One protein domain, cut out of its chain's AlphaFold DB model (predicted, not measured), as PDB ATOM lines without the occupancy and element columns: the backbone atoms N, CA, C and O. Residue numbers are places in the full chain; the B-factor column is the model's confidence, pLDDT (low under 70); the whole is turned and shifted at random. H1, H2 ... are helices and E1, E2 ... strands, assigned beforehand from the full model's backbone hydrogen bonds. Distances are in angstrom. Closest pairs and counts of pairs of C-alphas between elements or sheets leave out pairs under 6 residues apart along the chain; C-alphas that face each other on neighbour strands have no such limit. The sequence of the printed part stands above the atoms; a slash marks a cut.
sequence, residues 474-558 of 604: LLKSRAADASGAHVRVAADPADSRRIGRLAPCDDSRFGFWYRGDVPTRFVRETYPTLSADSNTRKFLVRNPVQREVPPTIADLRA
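This is residues 474 to 558 of the 604 residues of the protein "Hypothetical protein" of Neobodo designis (UniProt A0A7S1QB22). There is little regular structure: a small, strongly twisted sheet of four short strands, with long loops running out from it and two short helices, H1 and H2, away from it. Residues 497 to 502 and 531 to 536 stick out. The printed part has 85 residues, 28 in named elements, in the order E1, E2, H1, E3, H2, E4; the class is mixed. The mixed sheet runs E1, E2, E3, E4. The whole is loose, radius of gyration of the C-alphas 15.0 A, spanning 44 by 36 by 23 A.

Inner strands E2, residues 487 to 490, and E3, 521 to 526, are parallel, N 523 to O 488 2.8 A. E1, 477 to 479, forms an antiparallel hairpin with E2, N 489 to O 478 2.8 A. E4, 545 to 548, is antiparallel to E3, N 524 to O 547 2.7 A. E2, H1, 493 to 498, and E3 make a strand-helix-strand unit, parallel neighbour strands with a helix between, its crossover right-handed. H1 and H2, 535 to 539, are apart and not on the sheet. The O i to N i+4 pairs are within hydrogen-bond range in H2, 1 of 2 in H1.

E1 begins at C-alpha 477 (24.929, 77.182, -10.242). E3 is 15.6 A long. E4 ends at C-alpha 548 (25.539, 68.771, -0.570).

The printed part has no cut. The link H1 to E3 is long. Mean pLDDT of the printed part is 70.1, with 36 residues under 70, among them 493 to 509.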
ATOM      1  N   LEU A 474      15.037  73.613 -11.672       83.94
ATOM      2  CA  LEU A 474      16.480  73.377 -11.691       83.94
ATOM      3  C   LEU A 474      17.234  74.582 -11.113       83.94
ATOM      4  O   LEU A 474      17.028  75.715 -11.541       83.94
ATOM      5  N   LEU A 475      18.148  74.343 -10.173       81.62
ATOM      6  CA  LEU A 475      18.932  75.409  -9.554       81.62
ATOM      7  C   LEU A 475      20.009  75.960 -10.500       81.62
ATOM      8  O   LEU A 475      20.800  75.213 -11.082       81.62
ATOM      9  N   LYS A 476      20.109  77.295 -10.592       84.75
ATOM     10  CA  LYS A 476      21.285  77.955 -11.185       84.75
ATOM     11  C   LYS A 476      22.520  77.646 -10.331       84.75
ATOM     12  O   LYS A 476      22.428  77.549  -9.109       84.75
ATOM     13  N   SER A 477      23.690  77.510 -10.951       84.50
ATOM     14  CA  SER A 477      24.929  77.182 -10.242       84.50
ATOM     15  C   SER A 477      26.175  77.842 -10.837       84.50
ATOM     16  O   SER A 477      26.250  78.147 -12.031       84.50
ATOM     17  N   ARG A 478      27.202  78.022 -10.007       85.50
ATOM     18  CA  ARG A 478      28.541  78.482 -10.416       85.50
ATOM     19  C   ARG A 478      29.594  77.412 -10.126       85.50
ATOM     20  O   ARG A 478      29.343  76.518  -9.323       85.50
ATOM     21  N   ALA A 479      30.760  77.489 -10.763       83.12
ATOM     22  CA  ALA A 479      31.872  76.600 -10.419       83.12
ATOM     23  C   ALA A 479      32.310  76.837  -8.961       83.12
ATOM     24  O   ALA A 479      32.326  77.988  -8.514       83.12
ATOM     25  N   ALA A 480      32.615  75.763  -8.226       79.75
ATOM     26  CA  ALA A 480      33.209  75.872  -6.895       79.75
ATOM     27  C   ALA A 480      34.632  76.438  -6.997       79.75
ATOM     28  O   ALA A 480      35.374  76.094  -7.918       79.75
ATOM     29  N   ASP A 481      35.013  77.307  -6.059       72.12
ATOM     30  CA  ASP A 481      36.265  78.071  -6.169       72.12
ATOM     31  C   ASP A 481      37.511  77.190  -5.946       72.12
ATOM     32  O   ASP A 481      38.596  77.505  -6.433       72.12
ATOM     33  N   ALA A 482      37.361  76.076  -5.224       65.94
ATOM     34  CA  ALA A 482      38.468  75.209  -4.815       65.94
ATOM     35  C   ALA A 482      38.156  73.704  -4.947       65.94
ATOM     36  O   ALA A 482      38.773  72.865  -4.292       65.94
ATOM     37  N   SER A 483      37.187  73.320  -5.783       64.25
ATOM     38  CA  SER A 483      36.850  71.912  -6.040       64.25
ATOM     39  C   SER A 483      36.584  71.682  -7.523       64.25
ATOM     40  O   SER A 483      36.152  72.596  -8.215       64.25
ATOM     41  N   GLY A 484      36.929  70.489  -8.023       68.88
ATOM     42  CA  GLY A 484      36.997  70.178  -9.456       68.88
ATOM     43  C   GLY A 484      35.738  70.545 -10.255       68.88
ATOM     44  O   GLY A 484      34.657  70.706  -9.702       68.88
ATOM     45  N   ALA A 485      35.868  70.624 -11.584       73.00
ATOM     46  CA  ALA A 485      34.866  71.202 -12.497       73.00
ATOM     47  C   ALA A 485      33.435  70.607 -12.436       73.00
ATOM     48  O   ALA A 485      32.503  71.200 -12.979       73.00
ATOM     49  N   HIS A 486      33.260  69.450 -11.793       81.94
ATOM     50  CA  HIS A 486      31.990  68.742 -11.600       81.94
ATOM     51  C   HIS A 486      31.261  69.119 -10.295       81.94
ATOM     52  O   HIS A 486      30.093  68.768 -10.131       81.94
ATOM     53  N   VAL A 487      31.920  69.838  -9.377       86.38
ATOM     54  CA  VAL A 487      31.320  70.364  -8.144       86.38
ATOM     55  C   VAL A 487      30.894  71.808  -8.374       86.38
ATOM     56  O   VAL A 487      31.699  72.665  -8.748       86.38
ATOM     57  N   ARG A 488      29.609  72.090  -8.157       85.69
ATOM     58  CA  ARG A 488      29.023  73.403  -8.435       85.69
ATOM     59  C   ARG A 488      28.269  73.947  -7.245       85.69
ATOM     60  O   ARG A 488      27.522  73.231  -6.587       85.69
ATOM     61  N   VAL A 489      28.435  75.239  -6.998       85.69
ATOM     62  CA  VAL A 489      27.738  75.938  -5.924       85.69
ATOM     63  C   VAL A 489      26.352  76.335  -6.413       85.69
ATOM     64  O   VAL A 489      26.244  77.114  -7.362       85.69
ATOM     65  N   ALA A 490      25.306  75.788  -5.795       83.81
ATOM     66  CA  ALA A 490      23.920  76.076  -6.152       83.81
ATOM     67  C   ALA A 490      23.469  77.434  -5.590       83.81
ATOM     68  O   ALA A 490      23.801  77.789  -4.457       83.81
ATOM     69  N   ALA A 491      22.698  78.187  -6.373       77.06
ATOM     70  CA  ALA A 491      21.998  79.373  -5.904       77.06
ATOM     71  C   ALA A 491      20.677  78.945  -5.260       77.06
ATOM     72  O   ALA A 491      19.760  78.538  -5.967       77.06
ATOM     73  N   ASP A 492      20.577  79.035  -3.934       70.69
ATOM     74  CA  ASP A 492      19.328  78.771  -3.218       70.69
ATOM     75  C   ASP A 492      18.440  80.041  -3.200       70.69
ATOM     76  O   ASP A 492      18.817  81.063  -2.605       70.69
ATOM     77  N   PRO A 493      17.244  80.016  -3.820       64.19
ATOM     78  CA  PRO A 493      16.299  81.130  -3.768       64.19
ATOM     79  C   PRO A 493      15.836  81.473  -2.339       64.19
ATOM     80  O   PRO A 493      15.488  82.625  -2.067       64.19
ATOM     81  N   ALA A 494      15.837  80.508  -1.412       61.59
ATOM     82  CA  ALA A 494      15.411  80.706  -0.026       61.59
ATOM     83  C   ALA A 494      16.461  81.450   0.822       61.59
ATOM     84  O   ALA A 494      16.099  82.253   1.688       61.59
ATOM     85  N   ASP A 495      17.754  81.261   0.543       59.22
ATOM     86  CA  ASP A 495      18.840  81.999   1.207       59.22
ATOM     87  C   ASP A 495      18.817  83.493   0.861       59.22
ATOM     88  O   ASP A 495      19.056  84.341   1.724       59.22
ATOM     89  N   SER A 496      18.449  83.812  -0.382       54.22
ATOM     90  CA  SER A 496      18.302  85.189  -0.872       54.22
ATOM     91  C   SER A 496      17.207  85.957  -0.114       54.22
ATOM     92  O   SER A 496      17.305  87.170   0.060       54.22
ATOM     93  N   ARG A 497      16.182  85.255   0.396       54.16
ATOM     94  CA  ARG A 497      15.104  85.840   1.217       54.16
ATOM     95  C   ARG A 497      15.460  85.950   2.704       54.16
ATOM     96  O   ARG A 497      15.012  86.889   3.355       54.16
ATOM     97  N   ARG A 498      16.246  85.018   3.261       49.84
ATOM     98  CA  ARG A 498      16.571  84.978   4.706       49.84
ATOM     99  C   ARG A 498      17.631  85.984   5.151       49.84
ATOM    100  O   ARG A 498      17.633  86.368   6.314       49.84
ATOM    101  N   ILE A 499      18.541  86.391   4.269       47.38
ATOM    102  CA  ILE A 499      19.746  87.138   4.672       47.38
ATOM    103  C   ILE A 499      19.530  88.666   4.679       47.38
ATOM    104  O   ILE A 499      20.415  89.406   5.102       47.38
ATOM    105  N   GLY A 500      18.372  89.187   4.249       38.62
ATOM    106  CA  GLY A 500      18.065  90.633   4.266       38.62
ATOM    107  C   GLY A 500      18.968  91.497   3.369       38.62
ATOM    108  O   GLY A 500      18.696  92.673   3.144       38.62
ATOM    109  N   ARG A 501      20.023  90.913   2.799       41.75
ATOM    110  CA  ARG A 501      20.739  91.436   1.650       41.75
ATOM    111  C   ARG A 501      19.971  90.978   0.426       41.75
ATOM    112  O   ARG A 501      19.966  89.791   0.115       41.75
ATOM    113  N   LEU A 502      19.388  91.936  -0.287       39.25
ATOM    114  CA  LEU A 502      19.223  91.841  -1.731       39.25
ATOM    115  C   LEU A 502      20.627  91.656  -2.326       39.25
ATOM    116  O   LEU A 502      21.230  92.603  -2.813       39.25
ATOM    117  N   ALA A 503      21.207  90.462  -2.211       43.19
ATOM    118  CA  ALA A 503      22.105  90.018  -3.248       43.19
ATOM    119  C   ALA A 503      21.159  89.802  -4.427       43.19
ATOM    120  O   ALA A 503      20.319  88.898  -4.348       43.19
ATOM    121  N   PRO A 504      21.218  90.624  -5.488       42.81
ATOM    122  CA  PRO A 504      20.717  90.114  -6.741       42.81
ATOM    123  C   PRO A 504      21.441  88.777  -6.909       42.81
ATOM    124  O   PRO A 504      22.651  88.682  -6.663       42.81
ATOM    125  N   CYS A 505      20.725  87.725  -7.285       47.03
ATOM    126  CA  CYS A 505      21.375  86.744  -8.129       47.03
ATOM    127  C   CYS A 505      21.896  87.566  -9.313       47.03
ATOM    128  O   CYS A 505      21.137  87.862 -10.228       47.03
ATOM    129  N   ASP A 506      23.126  88.077  -9.219       48.12
ATOM    130  CA  ASP A 506      23.835  88.668 -10.337       48.12
ATOM    131  C   ASP A 506      23.894  87.512 -11.333       48.12
ATOM    132  O   ASP A 506      24.713  86.598 -11.201       48.12
ATOM    133  N   ASP A 507      22.953  87.508 -12.278       53.38
ATOM    134  CA  ASP A 507      22.780  86.471 -13.298       53.38
ATOM    135  C   ASP A 507      24.063  86.287 -14.135       53.38
ATOM    136  O   ASP A 507      24.208  85.308 -14.860       53.38
ATOM    137  N   SER A 508      25.039  87.189 -13.978       57.84
ATOM    138  CA  SER A 508      26.389  87.104 -14.527       57.84
ATOM    139  C   SER A 508      27.286  86.040 -13.875       57.84
ATOM    140  O   SER A 508      28.216  85.573 -14.531       57.84
ATOM    141  N   ARG A 509      27.052  85.633 -12.614       64.81
ATOM    142  CA  ARG A 509      27.912  84.654 -11.905       64.81
ATOM    143  C   ARG A 509      27.294  83.270 -11.746       64.81
ATOM    144  O   ARG A 509      28.038  82.297 -11.646       64.81
ATOM    145  N   PHE A 510      25.968  83.172 -11.698       72.44
ATOM    146  CA  PHE A 510      25.239  81.908 -11.566       72.44
ATOM    147  C   PHE A 510      24.450  81.633 -12.846       72.44
ATOM    148  O   PHE A 510      23.571  82.405 -13.210       72.44
ATOM    149  N   GLY A 511      24.738  80.513 -13.510       75.19
ATOM    150  CA  GLY A 511      24.076  80.113 -14.754       75.19
ATOM    151  C   GLY A 511      23.425  78.739 -14.643       75.19
ATOM    152  O   GLY A 511      23.739  77.964 -13.739       75.19
ATOM    153  N   PHE A 512      22.529  78.409 -15.573       76.12
ATOM    154  CA  PHE A 512      22.095  77.023 -15.731       76.12
ATOM    155  C   PHE A 512      23.256  76.215 -16.297       76.12
ATOM    156  O   PHE A 512      23.823  76.556 -17.334       76.12
ATOM    157  N   TRP A 513      23.636  75.159 -15.590       71.50
ATOM    158  CA  TRP A 513      24.716  74.288 -16.012       71.50
ATOM    159  C   TRP A 513      24.332  72.852 -15.708       71.50
ATOM    160  O   TRP A 513      24.128  72.489 -14.550       71.50
ATOM    161  N   TYR A 514      24.224  72.062 -16.766       66.31
ATOM    162  CA  TYR A 514      23.946  70.641 -16.696       66.31
ATOM    163  C   TYR A 514      24.722  69.957 -17.818       66.31
ATOM    164  O   TYR A 514      24.609  70.344 -18.981       66.31
ATOM    165  N   ARG A 515      25.539  68.970 -17.459       68.12
ATOM    166  CA  ARG A 515      26.281  68.132 -18.397       68.12
ATOM    167  C   ARG A 515      25.859  66.690 -18.156       68.12
ATOM    168  O   ARG A 515      26.166  66.134 -17.110       68.12
ATOM    169  N   GLY A 516      25.092  66.120 -19.088       64.06
ATOM    170  CA  GLY A 516      24.552  64.759 -18.959       64.06
ATOM    171  C   GLY A 516      25.617  63.658 -19.033       64.06
ATOM    172  O   GLY A 516      25.346  62.515 -18.691       64.06
ATOM    173  N   ASP A 517      26.827  64.010 -19.459       74.31
ATOM    174  CA  ASP A 517      28.002  63.157 -19.618       74.31
ATOM    175  C   ASP A 517      28.862  63.037 -18.345       74.31
ATOM    176  O   ASP A 517      29.690  62.133 -18.255       74.31
ATOM    177  N   VAL A 518      28.675  63.913 -17.347       73.12
ATOM    178  CA  VAL A 518      29.468  63.914 -16.105       73.12
ATOM    179  C   VAL A 518      28.554  64.077 -14.885       73.12
ATOM    180  O   VAL A 518      27.756  65.018 -14.852       73.12
ATOM    181  N   PRO A 519      28.679  63.232 -13.840       77.38
ATOM    182  CA  PRO A 519      27.890  63.388 -12.622       77.38
ATOM    183  C   PRO A 519      28.186  64.749 -11.984       77.38
ATOM    184  O   PRO A 519      29.278  65.006 -11.474       77.38
ATOM    185  N   THR A 520      27.203  65.644 -12.057       84.12
ATOM    186  CA  THR A 520      27.297  66.999 -11.516       84.12
ATOM    187  C   THR A 520      26.830  66.992 -10.070       84.12
ATOM    188  O   THR A 520      25.694  66.611  -9.792       84.12
ATOM    189  N   ARG A 521      27.683  67.449  -9.153       86.62
ATOM    190  CA  ARG A 521      27.366  67.530  -7.725       86.62
ATOM    191  C   ARG A 521      27.085  68.973  -7.327       86.62
ATOM    192  O   ARG A 521      27.943  69.841  -7.497       86.62
ATOM    193  N   PHE A 522      25.901  69.221  -6.772       86.50
ATOM    194  CA  PHE A 522      25.491  70.543  -6.305       86.50
ATOM    195  C   PHE A 522      25.776  70.685  -4.809       86.50
ATOM    196  O   PHE A 522      25.439  69.820  -4.001       86.50
ATOM    197  N   VAL A 523      26.440  71.775  -4.432       87.12
ATOM    198  CA  VAL A 523      26.864  72.035  -3.055       87.12
ATOM    199  C   VAL A 523      26.543  73.464  -2.634       87.12
ATOM    200  O   VAL A 523      26.401  74.372  -3.450       87.12
ATOM    201  N   ARG A 524      26.465  73.680  -1.327       84.75
ATOM    202  CA  ARG A 524      26.557  74.981  -0.681       84.75
ATOM    203  C   ARG A 524      27.955  75.097  -0.093       84.75
ATOM    204  O   ARG A 524      28.347  74.289   0.748       84.75
ATOM    205  N   GLU A 525      28.708  76.080  -0.566       81.38
ATOM    206  CA  GLU A 525      30.093  76.309  -0.161       81.38
ATOM    207  C   GLU A 525      30.152  77.434   0.875       81.38
ATOM    208  O   GLU A 525      29.627  78.529   0.665       81.38
ATOM    209  N   THR A 526      30.770  77.149   2.018       79.56
ATOM    210  CA  THR A 526      30.987  78.108   3.105       79.56
ATOM    211  C   THR A 526      32.445  78.073   3.536       79.56
ATOM    212  O   THR A 526      33.125  77.066   3.359       79.56
ATOM    213  N   TYR A 527      32.940  79.167   4.110       79.25
ATOM    214  CA  TYR A 527      34.300  79.233   4.636       79.25
ATOM    215  C   TYR A 527      34.244  79.407   6.154       79.25
ATOM    216  O   TYR A 527      33.522  80.291   6.623       79.25
ATOM    217  N   PRO A 528      34.983  78.600   6.931       73.88
ATOM    218  CA  PRO A 528      34.998  78.734   8.379       73.88
ATOM    219  C   PRO A 528      35.570  80.100   8.781       73.88
ATOM    220  O   PRO A 528      36.574  80.567   8.235       73.88
ATOM    221  N   THR A 529      34.932  80.751   9.752       65.81
ATOM    222  CA  THR A 529      35.422  81.986  10.367       65.81
ATOM    223  C   THR A 529      36.622  81.671  11.255       65.81
ATOM    224  O   THR A 529      36.487  81.278  12.408       65.81
ATOM    225  N   LEU A 530      37.824  81.829  10.701       63.19
ATOM    226  CA  LEU A 530      39.069  81.704  11.457       63.19
ATOM    227  C   LEU A 530      39.288  82.955  12.325       63.19
ATOM    228  O   LEU A 530      39.211  84.083  11.821       63.19
ATOM    229  N   SER A 531      39.584  82.742  13.611       57.84
ATOM    230  CA  SER A 531      39.997  83.785  14.564       57.84
ATOM    231  C   SER A 531      41.159  84.621  13.996       57.84
ATOM    232  O   SER A 531      41.977  84.125  13.220       57.84
ATOM    233  N   ALA A 532      41.192  85.916  14.325       57.50
ATOM    234  CA  ALA A 532      42.081  86.894  13.695       57.50
ATOM    235  C   ALA A 532      43.587  86.620  13.903       57.50
ATOM    236  O   ALA A 532      44.379  87.065  13.074       57.50
ATOM    237  N   ASP A 533      43.968  85.834  14.920       56.94
ATOM    238  CA  ASP A 533      45.361  85.714  15.388       56.94
ATOM    239  C   ASP A 533      46.048  84.359  15.150       56.94
ATOM    240  O   ASP A 533      47.160  84.133  15.625       56.94
ATOM    241  N   SER A 534      45.458  83.436  14.387       67.31
ATOM    242  CA  SER A 534      46.100  82.138  14.154       67.31
ATOM    243  C   SER A 534      47.052  82.145  12.945       67.31
ATOM    244  O   SER A 534      46.706  82.590  11.847       67.31
ATOM    245  N   ASN A 535      48.251  81.565  13.105       70.00
ATOM    246  CA  ASN A 535      49.202  81.332  12.003       70.00
ATOM    247  C   ASN A 535      48.574  80.538  10.840       70.00
ATOM    248  O   ASN A 535      48.903  80.761   9.677       70.00
ATOM    249  N   THR A 536      47.594  79.681  11.132       68.12
ATOM    250  CA  THR A 536      46.788  78.945  10.147       68.12
ATOM    251  C   THR A 536      46.080  79.854   9.137       68.12
ATOM    252  O   THR A 536      45.968  79.469   7.980       68.12
ATOM    253  N   ARG A 537      45.664  81.075   9.505       69.69
ATOM    254  CA  ARG A 537      45.057  82.034   8.560       69.69
ATOM    255  C   ARG A 537      46.090  82.737   7.669       69.69
ATOM    256  O   ARG A 537      45.735  83.175   6.577       69.69
ATOM    257  N   LYS A 538      47.334  82.885   8.141       70.56
ATOM    258  CA  LYS A 538      48.416  83.590   7.427       70.56
ATOM    259  C   LYS A 538      49.128  82.704   6.403       70.56
ATOM    260  O   LYS A 538      49.564  83.220   5.383       70.56
ATOM    261  N   PHE A 539      49.239  81.400   6.673       73.75
ATOM    262  CA  PHE A 539      50.082  80.495   5.879       73.75
ATOM    263  C   PHE A 539      49.326  79.398   5.117       73.75
ATOM    264  O   PHE A 539      49.885  78.851   4.170       73.75
ATOM    265  N   LEU A 540      48.084  79.062   5.488       75.50
ATOM    266  CA  LEU A 540      47.303  78.026   4.800       75.50
ATOM    267  C   LEU A 540      46.170  78.632   3.968       75.50
ATOM    268  O   LEU A 540      45.514  79.592   4.377       75.50
ATOM    269  N   VAL A 541      45.922  78.034   2.800       72.31
ATOM    270  CA  VAL A 541      44.771  78.359   1.949       72.31
ATOM    271  C   VAL A 541      43.482  78.028   2.704       72.31
ATOM    272  O   VAL A 541      43.413  77.058   3.461       72.31
ATOM    273  N   ARG A 542      42.445  78.853   2.527       74.19
ATOM    274  CA  ARG A 542      41.138  78.601   3.143       74.19
ATOM    275  C   ARG A 542      40.543  77.306   2.596       74.19
ATOM    276  O   ARG A 542      40.304  77.207   1.398       74.19
ATOM    277  N   ASN A 543      40.229  76.367   3.485       76.31
ATOM    278  CA  ASN A 543      39.522  75.147   3.112       76.31
ATOM    279  C   ASN A 543      38.016  75.430   2.992       76.31
ATOM    280  O   ASN A 543      37.408  75.851   3.985       76.31
ATOM    281  N   PRO A 544      37.402  75.220   1.815       80.88
ATOM    282  CA  PRO A 544      35.959  75.324   1.671       80.88
ATOM    283  C   PRO A 544      35.267  74.177   2.416       80.88
ATOM    284  O   PRO A 544      35.642  73.012   2.297       80.88
ATOM    285  N   VAL A 545      34.222  74.504   3.167       82.50
ATOM    286  CA  VAL A 545      33.301  73.530   3.754       82.50
ATOM    287  C   VAL A 545      32.103  73.415   2.823       82.50
ATOM    288  O   VAL A 545      31.345  74.373   2.645       82.50
ATOM    289  N   GLN A 546      31.948  72.237   2.223       85.69
ATOM    290  CA  GLN A 546      30.899  71.949   1.252       85.69
ATOM    291  C   GLN A 546      29.814  71.080   1.874       85.69
ATOM    292  O   GLN A 546      30.091  70.013   2.421       85.69
ATOM    293  N   ARG A 547      28.567  71.530   1.749       84.62
ATOM    294  CA  ARG A 547      27.382  70.751   2.106       84.62
ATOM    295  C   ARG A 547      26.589  70.451   0.849       84.62
ATOM    296  O   ARG A 547      26.257  71.362   0.106       84.62
ATOM    297  N   GLU A 548      26.287  69.189   0.612       85.75
ATOM    298  CA  GLU A 548      25.539  68.771  -0.570       85.75
ATOM    299  C   GLU A 548      24.086  69.253  -0.526       85.75
ATOM    300  O   GLU A 548      23.458  69.274   0.537       85.75
ATOM    301  N   VAL A 549      23.577  69.672  -1.684       85.62
ATOM    302  CA  VAL A 549      22.203  70.145  -1.884       85.62
ATOM    303  C   VAL A 549      21.616  69.506  -3.142       85.62
ATOM    304  O   VAL A 549      22.359  69.220  -4.083       85.62
ATOM    305  N   PRO A 550      20.296  69.265  -3.180       83.25
ATOM    306  CA  PRO A 550      19.662  68.698  -4.361       83.25
ATOM    307  C   PRO A 550      19.772  69.660  -5.561       83.25
ATOM    308  O   PRO A 550      19.750  70.878  -5.376       83.25
ATOM    309  N   PRO A 551      19.867  69.135  -6.797       79.81
ATOM    310  CA  PRO A 551      19.952  69.946  -8.015       79.81
ATOM    311  C   PRO A 551      18.646  70.685  -8.333       79.81
ATOM    312  O   PRO A 551      18.647  71.656  -9.089       79.81
ATOM    313  N   THR A 552      17.529  70.215  -7.782       81.88
ATOM    314  CA  THR A 552      16.193  70.723  -8.066       81.88
ATOM    315  C   THR A 552      15.440  71.070  -6.788       81.88
ATOM    316  O   THR A 552      15.654  70.478  -5.729       81.88
ATOM    317  N   ILE A 553      14.525  72.031  -6.900       78.19
ATOM    318  CA  ILE A 553      13.531  72.351  -5.879       78.19
ATOM    319  C   ILE A 553      12.185  71.850  -6.389       78.19
ATOM    320  O   ILE A 553      11.719  72.289  -7.441       78.19
ATOM    321  N   ALA A 554      11.571  70.930  -5.643       66.81
ATOM    322  CA  ALA A 554      10.302  70.310  -6.021       66.81
ATOM    323  C   ALA A 554       9.169  71.333  -6.180       66.81
ATOM    324  O   ALA A 554       8.289  71.140  -7.010       66.81
ATOM    325  N   ASP A 555       9.206  72.428  -5.416       62.56
ATOM    326  CA  ASP A 555       8.153  73.429  -5.459       62.56
ATOM    327  C   ASP A 555       8.667  74.810  -5.010       62.56
ATOM    328  O   ASP A 555       8.996  75.037  -3.843       62.56
ATOM    329  N   LEU A 556       8.735  75.764  -5.946       59.78
ATOM    330  CA  LEU A 556       9.078  77.164  -5.653       59.78
ATOM    331  C   LEU A 556       8.034  77.843  -4.741       59.78
ATOM    332  O   LEU A 556       8.309  78.916  -4.196       59.78
ATOM    333  N   ARG A 557       6.845  77.239  -4.578       53.31
ATOM    334  CA  ARG A 557       5.732  77.740  -3.755       53.31
ATOM    335  C   ARG A 557       5.621  77.054  -2.384       53.31
ATOM    336  O   ARG A 557       4.962  77.596  -1.499       53.31
ATOM    337  N   ALA A 558       6.303  75.927  -2.158       45.16
ATOM    338  CA  ALA A 558       6.199  75.157  -0.913       45.16
ATOM    339  C   ALA A 558       6.737  75.800   0.383       45.16
ATOM    340  O   ALA A 558       6.216  75.419   1.435       45.16
TER     341      ALA A 558